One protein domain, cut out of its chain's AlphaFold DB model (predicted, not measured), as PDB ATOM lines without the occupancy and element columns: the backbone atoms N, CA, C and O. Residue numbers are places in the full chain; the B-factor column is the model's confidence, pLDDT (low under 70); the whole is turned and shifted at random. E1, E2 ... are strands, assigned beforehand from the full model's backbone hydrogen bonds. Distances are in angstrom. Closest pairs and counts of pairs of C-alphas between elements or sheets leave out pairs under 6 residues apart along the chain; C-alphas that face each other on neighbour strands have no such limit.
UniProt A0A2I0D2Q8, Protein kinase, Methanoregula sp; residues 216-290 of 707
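What this domain is: This is residues 216 to 290 of the 707 residues of the protein "Protein kinase" of Methanoregula sp (UniProt A0A2I0D2Q8). There is little regular structure: a small three-stranded sheet at one end, and residues 232 to 283 as a long winding loop whose residues 262 to 268 stick out at the other. The printed part has 75 residues, 16 of them in strands E1, E2, E3, and no named helix; the antiparallel sheet runs E2, E1, E3. The class is all strand; the whole is compact, radius of gyration of the C-alphas 13.0 A, spanning 41 by 24 by 19 A.

How they stand to each other: Look first at inner strand E1, residues 220 to 224. With E2, residues 227 to 231, it makes a hairpin, antiparallel at 149 degrees; N 222 and O 229, 3.1 A apart, are within hydrogen-bond range. E3, residues 284 to 289, is antiparallel to E1 at 168 degrees; N 221 and O 288 are within range at 2.8 A.

Where its parts are: Find C-alpha 220 at (177.583, 241.192, 222.370); E1 runs 11.8 A, E2 12.5 A, and E3 13.0 A to C-alpha 289 at (179.112, 243.361, 218.824).

The domain as a whole: The printed part has no cut. E2 to E3 is a long link. Look for pLDDT under 70 at 18 residues, among them 259 to 270.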
ATOM      1  N   SER A 216     179.151 232.496 220.729       94.00
ATOM      2  CA  SER A 216     179.725 233.503 219.860       94.00
ATOM      3  C   SER A 216     181.189 233.767 220.239       94.00
ATOM      4  O   SER A 216     181.520 233.897 221.420       94.00
ATOM      5  N   PRO A 217     182.095 233.911 219.257       89.62
ATOM      6  CA  PRO A 217     183.500 234.186 219.543       89.62
ATOM      7  C   PRO A 217     183.695 235.608 220.090       89.62
ATOM      8  O   PRO A 217     184.627 235.862 220.853       89.62
ATOM      9  N   ALA A 218     182.805 236.525 219.702       91.56
ATOM     10  CA  ALA A 218     182.766 237.903 220.164       91.56
ATOM     11  C   ALA A 218     181.706 238.100 221.256       91.56
ATOM     12  O   ALA A 218     180.696 237.393 221.289       91.56
ATOM     13  N   THR A 219     181.938 239.094 222.110       93.75
ATOM     14  CA  THR A 219     180.969 239.586 223.093       93.75
ATOM     15  C   THR A 219     179.946 240.483 222.403       93.75
ATOM     16  O   THR A 219     180.302 241.304 221.555       93.75
ATOM     17  N   TYR A 220     178.684 240.337 222.780       90.88
ATOM     18  CA  TYR A 220     177.583 241.192 222.370       90.88
ATOM     19  C   TYR A 220     177.165 242.092 223.525       90.88
ATOM     20  O   TYR A 220     177.143 241.663 224.674       90.88
ATOM     21  N   GLN A 221     176.795 243.324 223.200       91.56
ATOM     22  CA  GLN A 221     175.937 244.151 224.027       91.56
ATOM     23  C   GLN A 221     174.496 243.965 223.559       91.56
ATOM     24  O   GLN A 221     174.232 244.036 222.357       91.56
ATOM     25  N   TYR A 222     173.577 243.728 224.485       82.38
ATOM     26  CA  TYR A 222     172.166 243.495 224.189       82.38
ATOM     27  C   TYR A 222     171.291 243.907 225.374       82.38
ATOM     28  O   TYR A 222     171.784 244.149 226.474       82.38
ATOM     29  N   THR A 223     169.989 243.998 225.135       75.44
ATOM     30  CA  THR A 223     168.973 244.261 226.153       75.44
ATOM     31  C   THR A 223     168.117 243.017 226.324       75.44
ATOM     32  O   THR A 223     167.584 242.498 225.345       75.44
ATOM     33  N   TYR A 224     167.987 242.548 227.558       73.88
ATOM     34  CA  TYR A 224     167.182 241.396 227.928       73.88
ATOM     35  C   TYR A 224     166.262 241.783 229.085       73.88
ATOM     36  O   TYR A 224     166.735 242.210 230.139       73.88
ATOM     37  N   LEU A 225     164.944 241.700 228.866       62.88
ATOM     38  CA  LEU A 225     163.915 242.120 229.831       62.88
ATOM     39  C   LEU A 225     164.169 243.528 230.410       62.88
ATOM     40  O   LEU A 225     164.122 243.738 231.620       62.88
ATOM     41  N   GLY A 226     164.512 244.488 229.545       58.53
ATOM     42  CA  GLY A 226     164.837 245.872 229.925       58.53
ATOM     43  C   GLY A 226     166.245 246.098 230.485       58.53
ATOM     44  O   GLY A 226     166.737 247.224 230.474       58.53
ATOM     45  N   THR A 227     166.960 245.048 230.894       67.00
ATOM     46  CA  THR A 227     168.327 245.178 231.418       67.00
ATOM     47  C   THR A 227     169.341 245.102 230.286       67.00
ATOM     48  O   THR A 227     169.309 244.191 229.463       67.00
ATOM     49  N   THR A 228     170.258 246.070 230.218       82.50
ATOM     50  CA  THR A 228     171.356 246.034 229.241       82.50
ATOM     51  C   THR A 228     172.533 245.247 229.801       82.50
ATOM     52  O   THR A 228     173.066 245.594 230.852       82.50
ATOM     53  N   ALA A 229     172.975 244.242 229.054       86.06
ATOM     54  CA  ALA A 229     174.034 243.320 229.424       86.06
ATOM     55  C   ALA A 229     175.130 243.237 228.355       86.06
ATOM     56  O   ALA A 229     174.970 243.699 227.218       86.06
ATOM     57  N   LYS A 230     176.269 242.654 228.743       93.31
ATOM     58  CA  LYS A 230     177.387 242.354 227.849       93.31
ATOM     59  C   LYS A 230     177.909 240.950 228.106       93.31
ATOM     60  O   LYS A 230     178.543 240.718 229.129       93.31
ATOM     61  N   SER A 231     177.720 240.054 227.146       93.44
ATOM     62  CA  SER A 231     178.170 238.668 227.265       93.44
ATOM     63  C   SER A 231     178.433 238.032 225.902       93.44
ATOM     64  O   SER A 231     178.073 238.580 224.855       93.44
ATOM     65  N   ARG A 232     179.107 236.879 225.882       94.31
ATOM     66  CA  ARG A 232     179.041 235.998 224.708       94.31
ATOM     67  C   ARG A 232     177.650 235.378 224.665       94.31
ATOM     68  O   ARG A 232     177.006 235.221 225.691       94.31
ATOM     69  N   MET A 233     177.196 235.023 223.473       94.50
ATOM     70  CA  MET A 233     175.872 234.444 223.284       94.50
ATOM     71  C   MET A 233     176.005 233.009 222.792       94.50
ATOM     72  O   MET A 233     176.505 232.771 221.687       94.50
ATOM     73  N   GLY A 234     175.578 232.062 223.620       95.81
ATOM     74  CA  GLY A 234     175.417 230.656 223.273       95.81
ATOM     75  C   GLY A 234     174.128 230.417 222.510       95.81
ATOM     76  O   GLY A 234     173.694 231.253 221.713       95.81
ATOM     77  N   ASN A 235     173.533 229.252 222.704       97.44
ATOM     78  CA  ASN A 235     172.336 228.813 222.003       97.44
ATOM     79  C   ASN A 235     171.163 228.696 222.971       97.44
ATOM     80  O   ASN A 235     171.341 228.501 224.170       97.44
ATOM     81  N   TYR A 236     169.953 228.805 222.436       93.56
ATOM     82  CA  TYR A 236     168.753 228.481 223.188       93.56
ATOM     83  C   TYR A 236     168.465 226.985 223.075       93.56
ATOM     84  O   TYR A 236     168.406 226.448 221.962       93.56
ATOM     85  N   TRP A 237     168.220 226.341 224.213       91.44
ATOM     86  CA  TRP A 237     167.885 224.924 224.307       91.44
ATOM     87  C   TRP A 237     166.544 224.773 225.029       91.44
ATOM     88  O   TRP A 237     166.409 225.165 226.185       91.44
ATOM     89  N   ASN A 238     165.536 224.198 224.372       84.94
ATOM     90  CA  ASN A 238     164.191 224.046 224.951       84.94
ATOM     91  C   ASN A 238     164.146 223.183 226.233       84.94
ATOM     92  O   ASN A 238     163.193 223.258 227.014       84.94
ATOM     93  N   ASP A 239     165.160 222.354 226.455       81.06
ATOM     94  CA  ASP A 239     165.349 221.499 227.625       81.06
ATOM     95  C   ASP A 239     166.312 222.096 228.667       81.06
ATOM     96  O   ASP A 239     166.529 221.479 229.709       81.06
ATOM     97  N   TYR A 240     166.856 223.298 228.442       82.62
ATOM     98  CA  TYR A 240     167.686 223.973 229.435       82.62
ATOM     99  C   TYR A 240     166.856 224.426 230.638       82.62
ATOM    100  O   TYR A 240     165.747 224.943 230.497       82.62
ATOM    101  N   ARG A 241     167.391 224.184 231.834       77.62
ATOM    102  CA  ARG A 241     166.757 224.480 233.131       77.62
ATOM    103  C   ARG A 241     167.737 225.130 234.112       77.62
ATOM    104  O   ARG A 241     167.564 225.008 235.320       77.62
ATOM    105  N   GLY A 242     168.819 225.723 233.605       73.81
ATOM    106  CA  GLY A 242     169.768 226.433 234.456       73.81
ATOM    107  C   GLY A 242     169.203 227.755 234.969       73.81
ATOM    108  O   GLY A 242     168.122 228.180 234.563       73.81
ATOM    109  N   LYS A 243     169.935 228.369 235.898       73.50
ATOM    110  CA  LYS A 243     169.594 229.668 236.484       73.50
ATOM    111  C   LYS A 243     170.297 230.801 235.736       73.50
ATOM    112  O   LYS A 243     171.333 230.564 235.124       73.50
ATOM    113  N   ASP A 244     169.735 231.994 235.850       81.44
ATOM    114  CA  ASP A 244     170.315 233.274 235.430       81.44
ATOM    115  C   ASP A 244     170.268 234.212 236.641       81.44
ATOM    116  O   ASP A 244     169.333 234.996 236.799       81.44
ATOM    117  N   ALA A 245     171.225 234.022 237.548       76.00
ATOM    118  CA  ALA A 245     171.384 234.783 238.784       76.00
ATOM    119  C   ALA A 245     171.738 236.239 238.470       76.00
ATOM    120  O   ALA A 245     171.132 237.192 238.931       76.00
ATOM    121  N   ASN A 246     172.708 236.466 237.592       78.75
ATOM    122  CA  ASN A 246     173.081 237.847 237.276       78.75
ATOM    123  C   ASN A 246     171.990 238.589 236.464       78.75
ATOM    124  O   ASN A 246     172.049 239.815 236.305       78.75
ATOM    125  N   GLY A 247     170.990 237.858 235.964       72.06
ATOM    126  CA  GLY A 247     169.833 238.401 235.299       72.06
ATOM    127  C   GLY A 247     170.115 238.940 233.897       72.06
ATOM    128  O   GLY A 247     169.327 239.744 233.374       72.06
ATOM    129  N   ASP A 248     171.244 238.571 233.308       81.50
ATOM    130  CA  ASP A 248     171.738 239.071 232.036       81.50
ATOM    131  C   ASP A 248     171.179 238.290 230.840       81.50
ATOM    132  O   ASP A 248     171.517 238.592 229.697       81.50
ATOM    133  N   GLY A 249     170.298 237.317 231.077       79.62
ATOM    134  CA  GLY A 249     169.693 236.465 230.062       79.62
ATOM    135  C   GLY A 249     170.585 235.335 229.581       79.62
ATOM    136  O   GLY A 249     170.187 234.608 228.670       79.62
ATOM    137  N   ILE A 250     171.766 235.149 230.150       92.50
ATOM    138  CA  ILE A 250     172.634 234.010 229.889       92.50
ATOM    139  C   ILE A 250     172.609 233.117 231.119       92.50
ATOM    140  O   ILE A 250     172.802 233.559 232.242       92.50
ATOM    141  N   GLY A 251     172.373 231.832 230.906       84.81
ATOM    142  CA  GLY A 251     172.359 230.884 231.999       84.81
ATOM    143  C   GLY A 251     173.754 230.665 232.585       84.81
ATOM    144  O   GLY A 251     174.714 230.411 231.859       84.81
ATOM    145  N   ASP A 252     173.857 230.691 233.912       85.12
ATOM    146  CA  ASP A 252     175.114 230.543 234.658       85.12
ATOM    147  C   ASP A 252     175.598 229.088 234.739       85.12
ATOM    148  O   ASP A 252     176.733 228.804 235.131       85.12
ATOM    149  N   ILE A 253     174.729 228.134 234.392       85.94
ATOM    150  CA  ILE A 253     175.049 226.706 234.370       85.94
ATOM    151  C   ILE A 253     175.292 226.282 232.920       85.94
ATOM    152  O   ILE A 253     174.348 226.327 232.131       85.94
ATOM    153  N   PRO A 254     176.487 225.797 232.552       92.94
ATOM    154  CA  PRO A 254     176.744 225.341 231.189       92.94
ATOM    155  C   PRO A 254     175.793 224.219 230.739       92.94
ATOM    156  O   PRO A 254     175.520 223.278 231.491       92.94
ATOM    157  N   TYR A 255     175.317 224.277 229.493       90.38
ATOM    158  CA  TYR A 255     174.524 223.207 228.882       90.38
ATOM    159  C   TYR A 255     175.452 222.140 228.275       90.38
ATOM    160  O   TYR A 255     176.283 222.467 227.429       90.38
ATOM    161  N   PRO A 256     175.346 220.856 228.653       89.81
ATOM    162  CA  PRO A 256     176.247 219.817 228.156       89.81
ATOM    163  C   PRO A 256     175.999 219.506 226.672       89.81
ATOM    164  O   PRO A 256     174.881 219.190 226.274       89.81
ATOM    165  N   THR A 257     177.051 219.519 225.848       85.31
ATOM    166  CA  THR A 257     176.934 219.305 224.388       85.31
ATOM    167  C   THR A 257     177.630 218.036 223.886       85.31
ATOM    168  O   THR A 257     177.323 217.548 222.790       85.31
ATOM    169  N   GLN A 258     178.546 217.453 224.670       72.69
ATOM    170  CA  GLN A 258     179.246 216.215 224.315       72.69
ATOM    171  C   GLN A 258     178.567 214.950 224.857       72.69
ATOM    172  O   GLN A 258     178.188 214.863 226.020       72.69
ATOM    173  N   THR A 259     178.504 213.909 224.020       59.22
ATOM    174  CA  THR A 259     177.950 212.589 224.401       59.22
ATOM    175  C   THR A 259     178.996 211.585 224.895       59.22
ATOM    176  O   THR A 259     178.641 210.501 225.356       59.22
ATOM    177  N   SER A 260     180.291 211.914 224.825       45.09
ATOM    178  CA  SER A 260     181.359 211.033 225.303       45.09
ATOM    179  C   SER A 260     182.598 211.809 225.750       45.09
ATOM    180  O   SER A 260     183.582 211.882 225.018       45.09
ATOM    181  N   ALA A 261     182.589 212.324 226.974       39.69
ATOM    182  CA  ALA A 261     183.827 212.513 227.714       39.69
ATOM    183  C   ALA A 261     183.823 211.501 228.855       39.69
ATOM    184  O   ALA A 261     182.899 211.453 229.669       39.69
ATOM    185  N   ALA A 262     184.849 210.651 228.878       36.50
ATOM    186  CA  ALA A 262     185.210 209.932 230.082       36.50
ATOM    187  C   ALA A 262     185.191 210.929 231.248       36.50
ATOM    188  O   ALA A 262     185.732 212.028 231.139       36.50
ATOM    189  N   THR A 263     184.552 210.542 232.345       35.56
ATOM    190  CA  THR A 263     184.648 211.224 233.633       35.56
ATOM    191  C   THR A 263     186.117 211.531 233.930       35.56
ATOM    192  O   THR A 263     186.867 210.617 234.280       35.56
ATOM    193  N   GLY A 264     186.551 212.780 233.754       39.22
ATOM    194  CA  GLY A 264     187.928 213.148 234.071       39.22
ATOM    195  C   GLY A 264     188.475 214.391 233.382       39.22
ATOM    196  O   GLY A 264     189.458 214.275 232.669       39.22
ATOM    197  N   SER A 265     187.885 215.558 233.634       35.09
ATOM    198  CA  SER A 265     188.577 216.778 234.095       35.09
ATOM    199  C   SER A 265     187.623 217.959 233.941       35.09
ATOM    200  O   SER A 265     187.191 218.250 232.829       35.09
ATOM    201  N   GLY A 266     187.282 218.629 235.042       41.88
ATOM    202  CA  GLY A 266     186.578 219.909 234.971       41.88
ATOM    203  C   GLY A 266     187.372 220.919 234.134       41.88
ATOM    204  O   GLY A 266     188.602 220.921 234.193       41.88
ATOM    205  N   ASN A 267     186.646 221.759 233.391       45.31
ATOM    206  CA  ASN A 267     187.114 222.853 232.523       45.31
ATOM    207  C   ASN A 267     187.564 222.483 231.093       45.31
ATOM    208  O   ASN A 267     188.603 222.967 230.641       45.31
ATOM    209  N   ASP A 268     186.779 221.694 230.348       53.69
ATOM    210  CA  ASP A 268     186.874 221.680 228.876       53.69
ATOM    211  C   ASP A 268     185.787 222.596 228.261       53.69
ATOM    212  O   ASP A 268     184.620 222.188 228.231       53.69
ATOM    213  N   PRO A 269     186.130 223.799 227.747       54.44
ATOM    214  CA  PRO A 269     185.170 224.755 227.169       54.44
ATOM    215  C   PRO A 269     184.520 224.261 225.864       54.44
ATOM    216  O   PRO A 269     183.689 224.947 225.274       54.44
ATOM    217  N   TYR A 270     184.919 223.087 225.362       59.53
ATOM    218  CA  TYR A 270     184.358 222.466 224.159       59.53
ATOM    219  C   TYR A 270     183.374 221.333 224.475       59.53
ATOM    220  O   TYR A 270     182.842 220.696 223.560       59.53
ATOM    221  N   SER A 271     183.152 221.051 225.762       72.94
ATOM    222  CA  SER A 271     182.253 219.993 226.239       72.94
ATOM    223  C   SER A 271     180.830 220.469 226.538       72.94
ATOM    224  O   SER A 271     179.917 219.645 226.680       72.94
ATOM    225  N   ALA A 272     180.642 221.788 226.585       86.31
ATOM    226  CA  ALA A 272     179.395 222.447 226.919       86.31
ATOM    227  C   ALA A 272     179.218 223.752 226.125       86.31
ATOM    228  O   ALA A 272     180.149 224.272 225.509       86.31
ATOM    229  N   ASP A 273     177.991 224.251 226.124       92.88
ATOM    230  CA  ASP A 273     177.670 225.648 225.882       92.88
ATOM    231  C   ASP A 273     177.731 226.368 227.229       92.88
ATOM    232  O   ASP A 273     176.867 226.158 228.075       92.88
ATOM    233  N   ASP A 274     178.779 227.164 227.439       93.06
ATOM    234  CA  ASP A 274     178.982 227.945 228.667       93.06
ATOM    235  C   ASP A 274     178.121 229.219 228.721       93.06
ATOM    236  O   ASP A 274     178.141 229.918 229.727       93.06
ATOM    237  N   PHE A 275     177.403 229.550 227.640       95.75
ATOM    238  CA  PHE A 275     176.592 230.766 227.541       95.75
ATOM    239  C   PHE A 275     175.164 230.469 227.044       95.75
ATOM    240  O   PHE A 275     174.686 231.162 226.136       95.75
ATOM    241  N   PRO A 276     174.471 229.445 227.580       94.94
ATOM    242  CA  PRO A 276     173.153 229.069 227.092       94.94
ATOM    243  C   PRO A 276     172.182 230.240 227.248       94.94
ATOM    244  O   PRO A 276     172.158 230.918 228.271       94.94
ATOM    245  N   LEU A 277     171.373 230.493 226.227       88.38
ATOM    246  CA  LEU A 277     170.368 231.551 226.282       88.38
ATOM    247  C   LEU A 277     169.181 231.080 227.130       88.38
ATOM    248  O   LEU A 277     168.650 229.992 226.894       88.38
ATOM    249  N   MET A 278     168.750 231.912 228.079       84.12
ATOM    250  CA  MET A 278     167.574 231.660 228.921       84.12
ATOM    251  C   MET A 278     166.265 231.627 228.130       84.12
ATOM    252  O   MET A 278     165.373 230.829 228.418       84.12
ATOM    253  N   ASP A 279     166.158 232.464 227.100       81.00
ATOM    254  CA  ASP A 279     165.011 232.526 226.198       81.00
ATOM    255  C   ASP A 279     165.464 232.390 224.734       81.00
ATOM    256  O   ASP A 279     166.652 232.498 224.411       81.00
ATOM    257  N   PRO A 280     164.528 232.172 223.796       80.31
ATOM    258  CA  PRO A 280     164.821 232.300 222.378       80.31
ATOM    259  C   PRO A 280     165.502 233.639 222.048       80.31
ATOM    260  O   PRO A 280     165.230 234.670 222.660       80.31
ATOM    261  N   VAL A 281     166.350 233.656 221.017       75.38
ATOM    262  CA  VAL A 281     167.137 234.852 220.651       75.38
ATOM    263  C   VAL A 281     166.274 236.092 220.358       75.38
ATOM    264  O   VAL A 281     166.742 237.219 220.466       75.38
ATOM    265  N   THR A 282     164.991 235.904 220.035       69.31
ATOM    266  CA  THR A 282     164.013 236.982 219.820       69.31
ATOM    267  C   THR A 282     163.751 237.845 221.055       69.31
ATOM    268  O   THR A 282     163.236 238.943 220.904       69.31
ATOM    269  N   TYR A 283     164.092 237.367 222.253       68.12
ATOM    270  CA  TYR A 283     163.933 238.102 223.514       68.12
ATOM    271  C   TYR A 283     165.138 239.000 223.846       68.12
ATOM    272  O   TYR A 283     165.128 239.699 224.858       68.12
ATOM    273  N   TYR A 284     166.172 238.993 223.001       80.62
ATOM    274  CA  TYR A 284     167.391 239.777 223.166       80.62
ATOM    275  C   TYR A 284     167.377 240.883 222.117       80.62
ATOM    276  O   TYR A 284     167.487 240.635 220.917       80.62
ATOM    277  N   ALA A 285     167.230 242.123 222.553       72.06
ATOM    278  CA  ALA A 285     167.143 243.272 221.666       72.06
ATOM    279  C   ALA A 285     168.441 244.069 221.633       72.06
ATOM    280  O   ALA A 285     169.366 243.822 222.405       72.06
ATOM    281  N   SER A 286     168.522 245.035 220.715       77.62
ATOM    282  CA  SER A 286     169.674 245.941 220.585       77.62
ATOM    283  C   SER A 286     171.031 245.224 220.489       77.62
ATOM    284  O   SER A 286     172.069 245.796 220.823       77.62
ATOM    285  N   MET A 287     171.023 243.969 220.016       82.62
ATOM    286  CA  MET A 287     172.212 243.134 219.890       82.62
ATOM    287  C   MET A 287     173.226 243.793 218.954       82.62
ATOM    288  O   MET A 287     172.991 243.951 217.754       82.62
ATOM    289  N   SER A 288     174.388 244.131 219.496       84.25
ATOM    290  CA  SER A 288     175.520 244.685 218.757       84.25
ATOM    291  C   SER A 288     176.821 244.090 219.278       84.25
ATOM    292  O   SER A 288     176.930 243.751 220.451       84.25
ATOM    293  N   VAL A 289     177.814 243.910 218.407       86.44
ATOM    294  CA  VAL A 289     179.112 243.361 218.824       86.44
ATOM    295  C   VAL A 289     179.872 244.428 219.611       86.44
ATOM    296  O   VAL A 289     180.058 245.547 219.123       86.44
ATOM    297  N   ASP A 290     180.324 244.095 220.821       66.88
ATOM    298  CA  ASP A 290     181.001 245.043 221.707       66.88
ATOM    299  C   ASP A 290     182.271 245.604 221.040       66.88
ATOM    300  O   ASP A 290     183.072 244.872 220.455       66.88
TER     301      ASP A 290